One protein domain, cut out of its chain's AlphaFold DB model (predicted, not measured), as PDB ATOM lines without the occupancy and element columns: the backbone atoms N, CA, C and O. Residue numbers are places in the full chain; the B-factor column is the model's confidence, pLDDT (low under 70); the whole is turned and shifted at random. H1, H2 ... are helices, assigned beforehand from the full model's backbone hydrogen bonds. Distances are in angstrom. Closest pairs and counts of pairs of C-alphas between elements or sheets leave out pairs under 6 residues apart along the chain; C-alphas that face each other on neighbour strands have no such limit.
ATOM      1  N   ALA A  20      42.023  25.241 -20.124       76.56
ATOM      2  CA  ALA A  20      41.399  24.386 -21.138       76.56
ATOM      3  C   ALA A  20      42.125  23.039 -21.305       76.56
ATOM      4  O   ALA A  20      41.501  22.022 -21.606       76.56
ATOM      5  N   VAL A  21      43.446  23.030 -21.107       74.62
ATOM      6  CA  VAL A  21      44.263  21.809 -21.157       74.62
ATOM      7  C   VAL A  21      44.040  20.966 -19.902       74.62
ATOM      8  O   VAL A  21      43.907  19.748 -20.003       74.62
ATOM      9  N   GLU A  22      43.952  21.605 -18.734       74.44
ATOM     10  CA  GLU A  22      43.630  20.938 -17.466       74.44
ATOM     11  C   GLU A  22      42.220  20.325 -17.485       74.44
ATOM     12  O   GLU A  22      42.059  19.166 -17.107       74.44
ATOM     13  N   ASP A  23      41.223  21.048 -18.007       86.00
ATOM     14  CA  ASP A  23      39.850  20.546 -18.158       86.00
ATOM     15  C   ASP A  23      39.775  19.363 -19.139       86.00
ATOM     16  O   ASP A  23      39.124  18.353 -18.870       86.00
ATOM     17  N   TYR A  24      40.517  19.425 -20.252       86.56
ATOM     18  CA  TYR A  24      40.641  18.296 -21.176       86.56
ATOM     19  C   TYR A  24      41.231  17.057 -20.489       86.56
ATOM     20  O   TYR A  24      40.674  15.965 -20.607       86.56
ATOM     21  N   ALA A  25      42.345  17.216 -19.771       84.00
ATOM     22  CA  ALA A  25      43.022  16.106 -19.108       84.00
ATOM     23  C   ALA A  25      42.137  15.461 -18.030       84.00
ATOM     24  O   ALA A  25      42.034  14.235 -17.989       84.00
ATOM     25  N   ALA A  26      41.442  16.274 -17.227       87.25
ATOM     26  CA  ALA A  26      40.507  15.793 -16.213       87.25
ATOM     27  C   ALA A  26      39.359  14.979 -16.833       87.25
ATOM     28  O   ALA A  26      39.060  13.878 -16.373       87.25
ATOM     29  N   ARG A  27      38.772  15.467 -17.933       90.50
ATOM     30  CA  ARG A  27      37.707  14.756 -18.656       90.50
ATOM     31  C   ARG A  27      38.174  13.439 -19.268       90.50
ATOM     32  O   ARG A  27      37.417  12.472 -19.277       90.50
ATOM     33  N   VAL A  28      39.399  13.385 -19.791       87.62
ATOM     34  CA  VAL A  28      39.981  12.144 -20.328       87.62
ATOM     35  C   VAL A  28      40.262  11.139 -19.207       87.62
ATOM     36  O   VAL A  28      39.972   9.954 -19.378       87.62
ATOM     37  N   GLU A  29      40.768  11.588 -18.054       85.50
ATOM     38  CA  GLU A  29      40.971  10.729 -16.877       85.50
ATOM     39  C   GLU A  29      39.638  10.143 -16.386       85.50
ATOM     40  O   GLU A  29      39.530   8.929 -16.190       85.50
ATOM     41  N   GLU A  30      38.600  10.974 -16.273       88.62
ATOM     42  CA  GLU A  30      37.255  10.542 -15.887       88.62
ATOM     43  C   GLU A  30      36.656   9.565 -16.912       88.62
ATOM     44  O   GLU A  30      36.192   8.484 -16.543       88.62
ATOM     45  N   ALA A  31      36.748   9.873 -18.210       90.56
ATOM     46  CA  ALA A  31      36.278   8.987 -19.275       90.56
ATOM     47  C   ALA A  31      36.970   7.618 -19.239       90.56
ATOM     48  O   ALA A  31      36.316   6.587 -19.411       90.56
ATOM     49  N   SER A  32      38.281   7.590 -18.978       87.62
ATOM     50  CA  SER A  32      39.044   6.349 -18.841       87.62
ATOM     51  C   SER A  32      38.603   5.534 -17.623       87.62
ATOM     52  O   SER A  32      38.525   4.303 -17.703       87.62
ATOM     53  N   ALA A  33      38.298   6.186 -16.499       82.31
ATOM     54  CA  ALA A  33      37.775   5.513 -15.311       82.31
ATOM     55  C   ALA A  33      36.402   4.881 -15.592       82.31
ATOM     56  O   ALA A  33      36.214   3.686 -15.351       82.31
ATOM     57  N   VAL A  34      35.486   5.634 -16.205       89.19
ATOM     58  CA  VAL A  34      34.146   5.153 -16.580       89.19
ATOM     59  C   VAL A  34      34.217   4.010 -17.602       89.19
ATOM     60  O   VAL A  34      33.525   3.000 -17.455       89.19
ATOM     61  N   ALA A  35      35.086   4.112 -18.612       88.62
ATOM     62  CA  ALA A  35      35.299   3.038 -19.584       88.62
ATOM     63  C   ALA A  35      35.833   1.758 -18.914       88.62
ATOM     64  O   ALA A  35      35.418   0.652 -19.265       88.62
ATOM     65  N   THR A  36      36.701   1.904 -17.908       84.00
ATOM     66  CA  THR A  36      37.222   0.778 -17.119       84.00
ATOM     67  C   THR A  36      36.118   0.106 -16.302       84.00
ATOM     68  O   THR A  36      36.033  -1.122 -16.286       84.00
ATOM     69  N   GLU A  37      35.234   0.879 -15.664       85.19
ATOM     70  CA  GLU A  37      34.048   0.329 -14.994       85.19
ATOM     71  C   GLU A  37      33.156  -0.443 -15.973       85.19
ATOM     72  O   GLU A  37      32.735  -1.561 -15.669       85.19
ATOM     73  N   GLY A  38      32.918   0.114 -17.166       89.81
ATOM     74  CA  GLY A  38      32.171  -0.551 -18.235       89.81
ATOM     75  C   GLY A  38      32.764  -1.912 -18.606       89.81
ATOM     76  O   GLY A  38      32.039  -2.907 -18.616       89.81
ATOM     77  N   ALA A  39      34.082  -1.982 -18.804       85.44
ATOM     78  CA  ALA A  39      34.788  -3.225 -19.119       85.44
ATOM     79  C   ALA A  39      34.700  -4.268 -17.986       85.44
ATOM     80  O   ALA A  39      34.552  -5.462 -18.245       85.44
ATOM     81  N   ILE A  40      34.751  -3.849 -16.715       82.44
ATOM     82  CA  ILE A  40      34.578  -4.760 -15.568       82.44
ATOM     83  C   ILE A  40      33.177  -5.386 -15.583       82.44
ATOM     84  O   ILE A  40      33.042  -6.600 -15.401       82.44
ATOM     85  N   VAL A  41      32.138  -4.580 -15.814       90.12
ATOM     86  CA  VAL A  41      30.744  -5.052 -15.876       90.12
ATOM     87  C   VAL A  41      30.518  -5.956 -17.093       90.12
ATOM     88  O   VAL A  41      29.842  -6.981 -16.989       90.12
ATOM     89  N   GLU A  42      31.128  -5.642 -18.233       94.38
ATOM     90  CA  GLU A  42      31.084  -6.481 -19.432       94.38
ATOM     91  C   GLU A  42      31.687  -7.871 -19.181       94.38
ATOM     92  O   GLU A  42      31.087  -8.881 -19.545       94.38
ATOM     93  N   GLN A  43      32.822  -7.967 -18.481       85.88
ATOM     94  CA  GLN A  43      33.397  -9.270 -18.132       85.88
ATOM     95  C   GLN A  43      32.454 -10.101 -17.251       85.88
ATOM     96  O   GLN A  43      32.348 -11.318 -17.427       85.88
ATOM     97  N   GLN A  44      31.725  -9.465 -16.328       85.38
ATOM     98  CA  GLN A  44      30.685 -10.153 -15.556       85.38
ATOM     99  C   GLN A  44      29.568 -10.666 -16.471       85.38
ATOM    100  O   GLN A  44      29.127 -11.809 -16.322       85.38
ATOM    101  N   ALA A  45      29.159  -9.860 -17.454       94.38
ATOM    102  CA  ALA A  45      28.188 -10.263 -18.462       94.38
ATOM    103  C   ALA A  45      28.664 -11.499 -19.239       94.38
ATOM    104  O   ALA A  45      27.914 -12.465 -19.350       94.38
ATOM    105  N   MET A  46      29.928 -11.528 -19.672       91.81
ATOM    106  CA  MET A  46      30.529 -12.667 -20.377       91.81
ATOM    107  C   MET A  46      30.559 -13.941 -19.521       91.81
ATOM    108  O   MET A  46      30.335 -15.035 -20.038       91.81
ATOM    109  N   VAL A  47      30.805 -13.830 -18.209       90.44
ATOM    110  CA  VAL A  47      30.723 -14.975 -17.283       90.44
ATOM    111  C   VAL A  47      29.289 -15.500 -17.194       90.44
ATOM    112  O   VAL A  47      29.079 -16.713 -17.220       90.44
ATOM    113  N   HIS A  48      28.298 -14.610 -17.106       92.31
ATOM    114  CA  HIS A  48      26.888 -14.999 -17.115       92.31
ATOM    115  C   HIS A  48      26.462 -15.623 -18.448       92.31
ATOM    116  O   HIS A  48      25.754 -16.627 -18.431       92.31
ATOM    117  N   ASP A  49      26.931 -15.075 -19.567       94.81
ATOM    118  CA  ASP A  49      26.673 -15.550 -20.929       94.81
ATOM    119  C   ASP A  49      27.199 -16.983 -21.107       94.81
ATOM    120  O   ASP A  49      26.431 -17.903 -21.378       94.81
ATOM    121  N   LYS A  50      28.478 -17.224 -20.775       90.94
ATOM    122  CA  LYS A  50      29.099 -18.565 -20.812       90.94
ATOM    123  C   LYS A  50      28.454 -19.566 -19.854       90.94
ATOM    124  O   LYS A  50      28.511 -20.767 -20.092       90.94
ATOM    125  N   ALA A  51      27.870 -19.087 -18.756       91.50
ATOM    126  CA  ALA A  51      27.131 -19.911 -17.802       91.50
ATOM    127  C   ALA A  51      25.650 -20.093 -18.177       91.50
ATOM    128  O   ALA A  51      24.886 -20.611 -17.361       91.50
ATOM    129  N   ASN A  52      25.239 -19.631 -19.364       94.38
ATOM    130  CA  ASN A  52      23.872 -19.682 -19.868       94.38
ATOM    131  C   ASN A  52      22.835 -19.002 -18.943       94.38
ATOM    132  O   ASN A  52      21.668 -19.379 -18.864       94.38
ATOM    133  N   ARG A  53      23.262 -17.973 -18.201       95.62
ATOM    134  CA  ARG A  53      22.412 -17.138 -17.333       95.62
ATOM    135  C   ARG A  53      21.983 -15.890 -18.097       95.62
ATOM    136  O   ARG A  53      22.379 -14.776 -17.755       95.62
ATOM    137  N   ILE A  54      21.188 -16.097 -19.144       96.38
ATOM    138  CA  ILE A  54      20.926 -15.108 -20.201       96.38
ATOM    139  C   ILE A  54      20.369 -13.785 -19.666       96.38
ATOM    140  O   ILE A  54      20.885 -12.725 -20.008       96.38
ATOM    141  N   GLN A  55      19.396 -13.829 -18.754       96.50
ATOM    142  CA  GLN A  55      18.814 -12.613 -18.173       96.50
ATOM    143  C   GLN A  55      19.851 -11.761 -17.417       96.50
ATOM    144  O   GLN A  55      19.871 -10.531 -17.532       96.50
ATOM    145  N   ASN A  56      20.743 -12.414 -16.666       95.62
ATOM    146  CA  ASN A  56      21.807 -11.731 -15.930       95.62
ATOM    147  C   ASN A  56      22.852 -11.169 -16.901       95.62
ATOM    148  O   ASN A  56      23.284 -10.033 -16.733       95.62
ATOM    149  N   ALA A  57      23.203 -11.928 -17.945       96.31
ATOM    150  CA  ALA A  57      24.115 -11.473 -18.990       96.31
ATOM    151  C   ALA A  57      23.584 -10.212 -19.686       96.31
ATOM    152  O   ALA A  57      24.296  -9.216 -19.758       96.31
ATOM    153  N   ILE A  58      22.314 -10.212 -20.112       97.56
ATOM    154  CA  ILE A  58      21.646  -9.043 -20.713       97.56
ATOM    155  C   ILE A  58      21.713  -7.835 -19.776       97.56
ATOM    156  O   ILE A  58      22.047  -6.737 -20.215       97.56
ATOM    157  N   THR A  59      21.412  -8.031 -18.491       97.94
ATOM    158  CA  THR A  59      21.422  -6.947 -17.498       97.94
ATOM    159  C   THR A  59      22.809  -6.311 -17.385       97.94
ATOM    160  O   THR A  59      22.930  -5.089 -17.466       97.94
ATOM    161  N   CYS A  60      23.860  -7.128 -17.268       96.38
ATOM    162  CA  CYS A  60      25.235  -6.641 -17.195       96.38
ATOM    163  C   CYS A  60      25.693  -5.994 -18.515       96.38
ATOM    164  O   CYS A  60      26.264  -4.910 -18.480       96.38
ATOM    165  N   TYR A  61      25.398  -6.574 -19.682       98.25
ATOM    166  CA  TYR A  61      25.773  -5.958 -20.964       98.25
ATOM    167  C   TYR A  61      25.102  -4.593 -21.181       98.25
ATOM    168  O   TYR A  61      25.751  -3.666 -21.654       98.25
ATOM    169  N   VAL A  62      23.833  -4.428 -20.789       98.50
ATOM    170  CA  VAL A  62      23.153  -3.120 -20.848       98.50
ATOM    171  C   VAL A  62      23.839  -2.105 -19.931       98.50
ATOM    172  O   VAL A  62      24.056  -0.963 -20.332       98.50
ATOM    173  N   GLN A  63      24.219  -2.509 -18.716       97.38
ATOM    174  CA  GLN A  63      24.974  -1.646 -17.804       97.38
ATOM    175  C   GLN A  63      26.341  -1.258 -18.385       97.38
ATOM    176  O   GLN A  63      26.696  -0.082 -18.350       97.38
ATOM    177  N   ALA A  64      27.071  -2.209 -18.972       95.81
ATOM    178  CA  ALA A  64      28.337  -1.944 -19.650       95.81
ATOM    179  C   ALA A  64      28.162  -0.954 -20.818       95.81
ATOM    180  O   ALA A  64      28.880   0.039 -20.886       95.81
ATOM    181  N   SER A  65      27.156  -1.155 -21.678       97.94
ATOM    182  CA  SER A  65      26.835  -0.243 -22.786       97.94
ATOM    183  C   SER A  65      26.539   1.183 -22.306       97.94
ATOM    184  O   SER A  65      27.048   2.148 -22.881       97.94
ATOM    185  N   ASN A  66      25.797   1.330 -21.203       98.25
ATOM    186  CA  ASN A  66      25.523   2.637 -20.600       98.25
ATOM    187  C   ASN A  66      26.804   3.322 -20.101       98.25
ATOM    188  O   ASN A  66      26.978   4.515 -20.342       98.25
ATOM    189  N   ARG A  67      27.727   2.580 -19.472       96.19
ATOM    190  CA  ARG A  67      29.035   3.118 -19.059       96.19
ATOM    191  C   ARG A  67      29.893   3.530 -20.252       96.19
ATOM    192  O   ARG A  67      30.489   4.600 -20.236       96.19
ATOM    193  N   LEU A  68      29.912   2.743 -21.327       96.00
ATOM    194  CA  LEU A  68      30.622   3.125 -22.553       96.00
ATOM    195  C   LEU A  68      30.023   4.395 -23.182       96.00
ATOM    196  O   LEU A  68      30.763   5.244 -23.675       96.00
ATOM    197  N   ALA A  69      28.698   4.564 -23.134       98.00
ATOM    198  CA  ALA A  69      28.036   5.785 -23.592       98.00
ATOM    199  C   ALA A  69      28.395   7.008 -22.728       98.00
ATOM    200  O   ALA A  69      28.659   8.084 -23.265       98.00
ATOM    201  N   GLU A  70      28.445   6.836 -21.407       97.38
ATOM    202  CA  GLU A  70      28.876   7.862 -20.453       97.38
ATOM    203  C   GLU A  70      30.329   8.287 -20.718       97.38
ATOM    204  O   GLU A  70      30.595   9.478 -20.878       97.38
ATOM    205  N   ALA A  71      31.244   7.331 -20.914       94.81
ATOM    206  CA  ALA A  71      32.633   7.616 -21.276       94.81
ATOM    207  C   ALA A  71      32.738   8.432 -22.578       94.81
ATOM    208  O   ALA A  71      33.488   9.403 -22.645       94.81
ATOM    209  N   VAL A  72      31.942   8.103 -23.604       97.12
ATOM    210  CA  VAL A  72      31.898   8.881 -24.857       97.12
ATOM    211  C   VAL A  72      31.403  10.308 -24.623       97.12
ATOM    212  O   VAL A  72      31.909  11.227 -25.262       97.12
ATOM    213  N   SER A  73      30.447  10.515 -23.715       97.31
ATOM    214  CA  SER A  73      29.910  11.850 -23.415       97.31
ATOM    215  C   SER A  73      30.930  12.771 -22.733       97.31
ATOM    216  O   SER A  73      30.890  13.990 -22.914       97.31
ATOM    217  N   LEU A  74      31.880  12.183 -22.001       94.81
ATOM    218  CA  LEU A  74      32.969  12.897 -21.340       94.81
ATOM    219  C   LEU A  74      34.079  13.285 -22.321       94.81
ATOM    220  O   LEU A  74      34.710  14.326 -22.142       94.81
ATOM    221  N   LEU A  75      34.292  12.512 -23.386       92.75
ATOM    222  CA  LEU A  75      35.357  12.765 -24.354       92.75
ATOM    223  C   LEU A  75      34.988  13.871 -25.355       92.75
ATOM    224  O   LEU A  75      33.854  13.953 -25.830       92.75
ATOM    225  N   PRO A  76      35.958  14.699 -25.769       91.69
ATOM    226  CA  PRO A  76      35.787  15.561 -26.932       91.69
ATOM    227  C   PRO A  76      35.556  14.733 -28.197       91.69
ATOM    228  O   PRO A  76      36.192  13.702 -28.398       91.69
ATOM    229  N   SER A  77      34.702  15.217 -29.101       89.75
ATOM    230  CA  SER A  77      34.325  14.496 -30.329       89.75
ATOM    231  C   SER A  77      35.506  14.143 -31.244       89.75
ATOM    232  O   SER A  77      35.433  13.163 -31.982       89.75
ATOM    233  N   ALA A  78      36.596  14.912 -31.185       91.19
ATOM    234  CA  ALA A  78      37.826  14.671 -31.940       91.19
ATOM    235  C   ALA A  78      38.800  13.682 -31.263       91.19
ATOM    236  O   ALA A  78      39.868  13.413 -31.811       91.19
ATOM    237  N   HIS A  79      38.480  13.159 -30.074       91.69
ATOM    238  CA  HIS A  79      39.359  12.239 -29.356       91.69
ATOM    239  C   HIS A  79      39.482  10.894 -30.109       91.69
ATOM    240  O   HIS A  79      38.458  10.329 -30.509       91.69
ATOM    241  N   PRO A  80      40.700  10.336 -30.281       90.31
ATOM    242  CA  PRO A  80      40.933   9.138 -31.100       90.31
ATOM    243  C   PRO A  80      40.124   7.911 -30.650       90.31
ATOM    244  O   PRO A  80      39.655   7.136 -31.485       90.31
ATOM    245  N   ASP A  81      39.898   7.762 -29.343       89.38
ATOM    246  CA  ASP A  81      39.176   6.609 -28.790       89.38
ATOM    247  C   ASP A  81      37.655   6.657 -28.930       89.38
ATOM    248  O   ASP A  81      37.015   5.618 -28.782       89.38
ATOM    249  N   VAL A  82      37.052   7.812 -29.241       94.56
ATOM    250  CA  VAL A  82      35.583   7.922 -29.342       94.56
ATOM    251  C   VAL A  82      35.040   6.916 -30.351       94.56
ATOM    252  O   VAL A  82      34.063   6.219 -30.082       94.56
ATOM    253  N   ARG A  83      35.715   6.773 -31.495       94.75
ATOM    254  CA  ARG A  83      35.311   5.814 -32.526       94.75
ATOM    255  C   ARG A  83      35.417   4.367 -32.037       94.75
ATOM    256  O   ARG A  83      34.511   3.583 -32.307       94.75
ATOM    257  N   ALA A  84      36.494   4.027 -31.330       91.00
ATOM    258  CA  ALA A  84      36.718   2.681 -30.812       91.00
ATOM    259  C   ALA A  84      35.678   2.310 -29.742       91.00
ATOM    260  O   ALA A  84      35.082   1.238 -29.818       91.00
ATOM    261  N   ILE A  85      35.390   3.224 -28.809       93.44
ATOM    262  CA  ILE A  85      34.385   3.015 -27.757       93.44
ATOM    263  C   ILE A  85      32.983   2.883 -28.363       93.44
ATOM    264  O   ILE A  85      32.247   1.966 -28.009       93.44
ATOM    265  N   CYS A  86      32.612   3.739 -29.323       96.25
ATOM    266  CA  CYS A  86      31.323   3.642 -30.014       96.25
ATOM    267  C   CYS A  86      31.162   2.326 -30.786       96.25
ATOM    268  O   CYS A  86      30.088   1.717 -30.755       96.25
ATOM    269  N   GLN A  87      32.216   1.874 -31.472       95.75
ATOM    270  CA  GLN A  87      32.200   0.584 -32.156       95.75
ATOM    271  C   GLN A  87      31.998  -0.556 -31.155       95.75
ATOM    272  O   GLN A  87      31.108  -1.381 -31.344       95.75
ATOM    273  N   HIS A  88      32.774  -0.572 -30.073       95.75
ATOM    274  CA  HIS A  88      32.681  -1.618 -29.061       95.75
ATOM    275  C   HIS A  88      31.314  -1.640 -28.367       95.75
ATOM    276  O   HIS A  88      30.707  -2.689 -28.186       95.75
ATOM    277  N   ARG A  89      30.753  -0.467 -28.070       97.12
ATOM    278  CA  ARG A  89      29.387  -0.360 -27.556       97.12
ATOM    279  C   ARG A  89      28.364  -0.973 -28.520       97.12
ATOM    280  O   ARG A  89      27.474  -1.691 -28.081       97.12
ATOM    281  N   THR A  90      28.514  -0.738 -29.825       97.75
ATOM    282  CA  THR A  90      27.638  -1.331 -30.855       97.75
ATOM    283  C   THR A  90      27.741  -2.860 -30.873       97.75
ATOM    284  O   THR A  90      26.735  -3.550 -31.038       97.75
ATOM    285  N   GLU A  91      28.943  -3.403 -30.675       96.75
ATOM    286  CA  GLU A  91      29.196  -4.843 -30.536       96.75
ATOM    287  C   GLU A  91      28.485  -5.430 -29.297       96.75
ATOM    288  O   GLU A  91      27.768  -6.431 -29.404       96.75
ATOM    289  N   VAL A  92      28.586  -4.754 -28.145       97.75
ATOM    290  CA  VAL A  92      27.883  -5.122 -26.900       97.75
ATOM    291  C   VAL A  92      26.358  -5.065 -27.072       97.75
ATOM    292  O   VAL A  92      25.661  -6.031 -26.749       97.75
ATOM    293  N   ASP A  93      25.823  -3.984 -27.646       98.19
ATOM    294  CA  ASP A  93      24.384  -3.822 -27.913       98.19
ATOM    295  C   ASP A  93      23.855  -4.880 -28.900       98.19
ATOM    296  O   ASP A  93      22.729  -5.380 -28.767       98.19
ATOM    297  N   SER A  94      24.682  -5.286 -29.868       97.94
ATOM    298  CA  SER A  94      24.357  -6.370 -30.801       97.94
ATOM    299  C   SER A  94      24.219  -7.708 -30.073       97.94
ATOM    300  O   SER A  94      23.266  -8.448 -30.331       97.94
ATOM    301  N   ARG A  95      25.102  -8.007 -29.105       98.06
ATOM    302  CA  ARG A  95      24.976  -9.213 -28.268       98.06
ATOM    303  C   ARG A  95      23.709  -9.173 -27.418       98.06
ATOM    304  O   ARG A  95      23.019 -10.186 -27.335       98.06
ATOM    305  N   VAL A  96      23.361  -8.022 -26.837       98.31
ATOM    306  CA  VAL A  96      22.109  -7.848 -26.074       98.31
ATOM    307  C   VAL A  96      20.890  -8.160 -26.937       98.31
ATOM    308  O   VAL A  96      20.018  -8.917 -26.511       98.31
ATOM    309  N   THR A  97      20.833  -7.601 -28.148       98.25
ATOM    310  CA  THR A  97      19.726  -7.830 -29.088       98.25
ATOM    311  C   THR A  97      19.590  -9.311 -29.438       98.25
ATOM    312  O   THR A  97      18.491  -9.854 -29.362       98.25
ATOM    313  N   TYR A  98      20.705  -9.983 -29.735       98.12
ATOM    314  CA  TYR A  98      20.730 -11.417 -30.024       98.12
ATOM    315  C   TYR A  98      20.252 -12.275 -28.840       98.12
ATOM    316  O   TYR A  98      19.447 -13.190 -29.008       98.12
ATOM    317  N   LEU A  99      20.718 -11.981 -27.622       97.25
ATOM    318  CA  LEU A  99      20.308 -12.729 -26.432       97.25
ATOM    319  C   LEU A  99      18.818 -12.534 -26.112       97.25
ATOM    320  O   LEU A  99      18.161 -13.480 -25.681       97.25
ATOM    321  N   ARG A 100      18.274 -11.332 -26.346       97.94
ATOM    322  CA  ARG A 100      16.836 -11.055 -26.198       97.94
ATOM    323  C   ARG A 100      16.004 -11.807 -27.230       97.94
ATOM    324  O   ARG A 100      15.071 -12.495 -26.838       97.94
ATOM    325  N   SER A 101      16.377 -11.759 -28.511       97.38
ATOM    326  CA  SER A 101      15.632 -12.482 -29.553       97.38
ATOM    327  C   SER A 101      15.622 -13.989 -29.293       97.38
ATOM    328  O   SER A 101      14.613 -14.655 -29.486       97.38
ATOM    329  N   MET A 102      16.727 -14.530 -28.781       96.06
ATOM    330  CA  MET A 102      16.817 -15.930 -28.377       96.06
ATOM    331  C   MET A 102      15.839 -16.284 -27.244       96.06
ATOM    332  O   MET A 102      15.215 -17.345 -27.293       96.06
ATOM    333  N   MET A 103      15.697 -15.409 -26.241       95.19
ATOM    334  CA  MET A 103      14.712 -15.583 -25.169       95.19
ATOM    335  C   MET A 103      13.278 -15.547 -25.699       95.19
ATOM    336  O   MET A 103      12.474 -16.392 -25.312       95.19
ATOM    337  N   ASP A 104      12.979 -14.615 -26.605       96.38
ATOM    338  CA  ASP A 104      11.654 -14.480 -27.219       96.38
ATOM    339  C   ASP A 104      11.297 -15.708 -28.077       96.38
ATOM    340  O   ASP A 104      10.149 -16.148 -28.108       96.38
ATOM    341  N   GLU A 105      12.294 -16.319 -28.722       96.62
ATOM    342  CA  GLU A 105      12.164 -17.569 -29.482       96.62
ATOM    343  C   GLU A 105      12.114 -18.834 -28.597       96.62
ATOM    344  O   GLU A 105      11.954 -19.941 -29.115       96.62
ATOM    345  N   GLY A 106      12.271 -18.709 -27.275       94.38
ATOM    346  CA  GLY A 106      12.263 -19.839 -26.340       94.38
ATOM    347  C   GLY A 106      13.490 -20.755 -26.441       94.38
ATOM    348  O   GLY A 106      13.450 -21.899 -25.984       94.38
ATOM    349  N   LYS A 107      14.587 -20.283 -27.042       93.19
ATOM    350  CA  LYS A 107      15.839 -21.039 -27.150       93.19
ATOM    351  C   LYS A 107      16.586 -21.000 -25.821       93.19
ATOM    352  O   LYS A 107      16.796 -19.942 -25.235       93.19
ATOM    353  N   SER A 108      17.021 -22.170 -25.363       85.44
ATOM    354  CA  SER A 108      17.691 -22.311 -24.073       85.44
ATOM    355  C   SER A 108      19.193 -22.057 -24.116       85.44
ATOM    356  O   SER A 108      19.774 -21.983 -23.046       85.44
ATOM    357  N   GLU A 109      19.833 -21.979 -25.287       91.00
ATOM    358  CA  GLU A 109      21.290 -21.809 -25.396       91.00
ATOM    359  C   GLU A 109      21.686 -20.984 -26.640       91.00
ATOM    360  O   GLU A 109      21.106 -21.189 -27.715       91.00
ATOM    361  N   PRO A 110      22.677 -20.074 -26.525       90.75
ATOM    362  CA  PRO A 110      23.233 -19.334 -27.654       90.75
ATOM    363  C   PRO A 110      23.841 -20.247 -28.721       90.75
ATOM    364  O   PRO A 110      24.827 -20.935 -28.484       90.75
ATOM    365  N   SER A 111      23.315 -20.182 -29.944       92.38
ATOM    366  CA  SER A 111      23.911 -20.846 -31.112       92.38
ATOM    367  C   SER A 111      25.231 -20.214 -31.563       92.38
ATOM    368  O   SER A 111      26.058 -20.881 -32.180       92.38
ATOM    369  N   LEU A 112      25.420 -18.921 -31.286       93.50
ATOM    370  CA  LEU A 112      26.625 -18.178 -31.629       93.50
ATOM    371  C   LEU A 112      27.439 -17.900 -30.362       93.50
ATOM    372  O   LEU A 112      26.900 -17.284 -29.427       93.50
ATOM    373  N   PRO A 113      28.734 -18.273 -30.333       93.50
ATOM    374  CA  PRO A 113      29.598 -17.893 -29.231       93.50
ATOM    375  C   PRO A 113      29.730 -16.367 -29.155       93.50
ATOM    376  O   PRO A 113      29.514 -15.644 -30.136       93.50
ATOM    377  N   LEU A 114      30.036 -15.862 -27.959       93.06
ATOM    378  CA  LEU A 114      30.058 -14.420 -27.703       93.06
ATOM    379  C   LEU A 114      31.086 -13.699 -28.585       93.06
ATOM    380  O   LEU A 114      30.845 -12.563 -28.987       93.06
ATOM    381  N   GLU A 115      32.191 -14.367 -28.936       90.75
ATOM    382  CA  GLU A 115      33.303 -13.811 -29.712       90.75
ATOM    383  C   GLU A 115      32.892 -13.420 -31.147       90.75
ATOM    384  O   GLU A 115      33.595 -12.658 -31.805       90.75
ATOM    385  N   HIS A 116      31.733 -13.886 -31.639       92.75
ATOM    386  CA  HIS A 116      31.160 -13.389 -32.898       92.75
ATOM    387  C   HIS A 116      30.596 -11.972 -32.795       92.75
ATOM    388  O   HIS A 116      30.505 -11.288 -33.813       92.75
ATOM    389  N   HIS A 117      30.189 -11.553 -31.599       92.88
ATOM    390  CA  HIS A 117      29.563 -10.254 -31.376       92.88
ATOM    391  C   HIS A 117      30.548  -9.261 -30.777       92.88
ATOM    392  O   HIS A 117      30.600  -8.132 -31.242       92.88
ATOM    393  N   ILE A 118      31.334  -9.690 -29.787       92.44
ATOM    394  CA  ILE A 118      32.204  -8.820 -28.993       92.44
ATOM    395  C   ILE A 118      33.660  -9.085 -29.358       92.44
ATOM    396  O   ILE A 118      34.160 -10.197 -29.168       92.44
ATOM    397  N   LYS A 119      34.345  -8.056 -29.865       89.62
ATOM    398  CA  LYS A 119      35.764  -8.127 -30.214       89.62
ATOM    399  C   LYS A 119      36.605  -7.409 -29.158       89.62
ATOM    400  O   LYS A 119      36.163  -6.404 -28.603       89.62
ATOM    401  N   PRO A 120      37.833  -7.886 -28.887       79.75
ATOM    402  CA  PRO A 120      38.752  -7.160 -28.026       79.75
ATOM    403  C   PRO A 120      39.102  -5.813 -28.664       79.75
ATOM    404  O   PRO A 120      39.463  -5.743 -29.842       79.75
ATOM    405  N   VAL A 121      39.019  -4.747 -27.873       79.69
ATOM    406  CA  VAL A 121      39.366  -3.382 -28.279       79.69
ATOM    407  C   VAL A 121      40.472  -2.871 -27.372       79.69
ATOM    408  O   VAL A 121      40.410  -3.063 -26.168       79.69
ATOM    409  N   SER A 122      41.485  -2.224 -27.945       73.75
ATOM    410  CA  SER A 122      42.525  -1.508 -27.199       73.75
ATOM    411  C   SER A 122      42.299  -0.007 -27.326       73.75
ATOM    412  O   SER A 122      42.172   0.493 -28.443       73.75
ATOM    413  N   LEU A 123      42.240   0.704 -26.196       71.81
ATOM    414  CA  LEU A 123      42.061   2.157 -26.175       71.81
ATOM    415  C   LEU A 123      43.415   2.862 -26.004       71.81
ATOM    416  O   LEU A 123      44.321   2.379 -25.316       71.81
ATOM    417  N   THR A 124      43.558   4.022 -26.639       70.00
ATOM    418  CA  THR A 124      44.771   4.845 -26.559       70.00
ATOM    419  C   THR A 124      44.890   5.565 -25.216       70.00
ATOM    420  O   THR A 124      45.999   5.681 -24.713       70.00
ATOM    421  N   MET A 125      43.781   5.926 -24.565       61.19
ATOM    422  CA  MET A 125      43.753   6.525 -23.222       61.19
ATOM    423  C   MET A 125      44.240   5.573 -22.126       61.19
ATOM    424  O   MET A 125      44.726   6.014 -21.091       61.19
ATOM    425  N   THR A 126      44.142   4.258 -22.353       54.00
ATOM    426  CA  THR A 126      44.776   3.272 -21.470       54.00
ATOM    427  C   THR A 126      46.263   3.162 -21.782       54.00
ATOM    428  O   THR A 126      47.055   2.971 -20.868       54.00
ATOM    429  N   SER A 127      46.660   3.343 -23.045       44.34
ATOM    430  CA  SER A 127      48.052   3.344 -23.507       44.34
ATOM    431  C   SER A 127      48.696   4.722 -23.343       44.34
ATOM    432  O   SER A 127      48.999   5.398 -24.325       44.34
TER     433      SER A 127
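This is residues 20 to 127 of the 276 residues of an uncharacterized protein of Perkinsus olseni (UniProt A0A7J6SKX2). Three long helices run back and forth side by side as a rod: H1 goes one way, H2 folds back on it, and H3 packs on H2 and turns again. After H3, residues 105 to 127, with no named element, fold back along the rod. The printed part has 108 residues with three named helices, in the order H1, H2, H3, and no named strand; the class is all helix. It is compact, with a radius of gyration of the C-alphas of 15.1 A, and spans 53 by 21 by 18 A.

Begin with H1, residues 20 to 50, and H2, residues 54 to 74, which form a helical hairpin through a tight link. They touch closest at the C-alphas of Ala 45 and Ala 57, 4.3 A apart, at a shallow tilt of 9 degrees, opposite ways. Go on to H3, residues 81 to 104, which forms a second helical hairpin with H2. Their closest C-alphas, those of Ser 65 and Arg 89, are 5.4 A apart; these helices touch at a shallow tilt of 22 degrees, opposite ways. H1 and H3 are near each other, with 7 pairs of C-alphas within 10 A. In H1, H2 and H3 every O i to N i+4 pair is within hydrogen-bond range.

Find C-alpha 20 at (41.399, 24.386, -21.138); from there H1 runs 44.7 A to C-alpha 50. H2 begins at C-alpha 54, at (20.926, -15.108, -20.201), and covers 30.5 A. H3 covers 34.7 A and ends at C-alpha 104, at (11.654, -14.480, -27.219).

The C-alphas farthest apart, those of Ala 20 and Gly 106, are 53.2 A apart. The printed part has no cut, and neither link between helices is long. Look for low confidence at residues 125 to 127, under 70; the mean pLDDT of the printed part is 90.6.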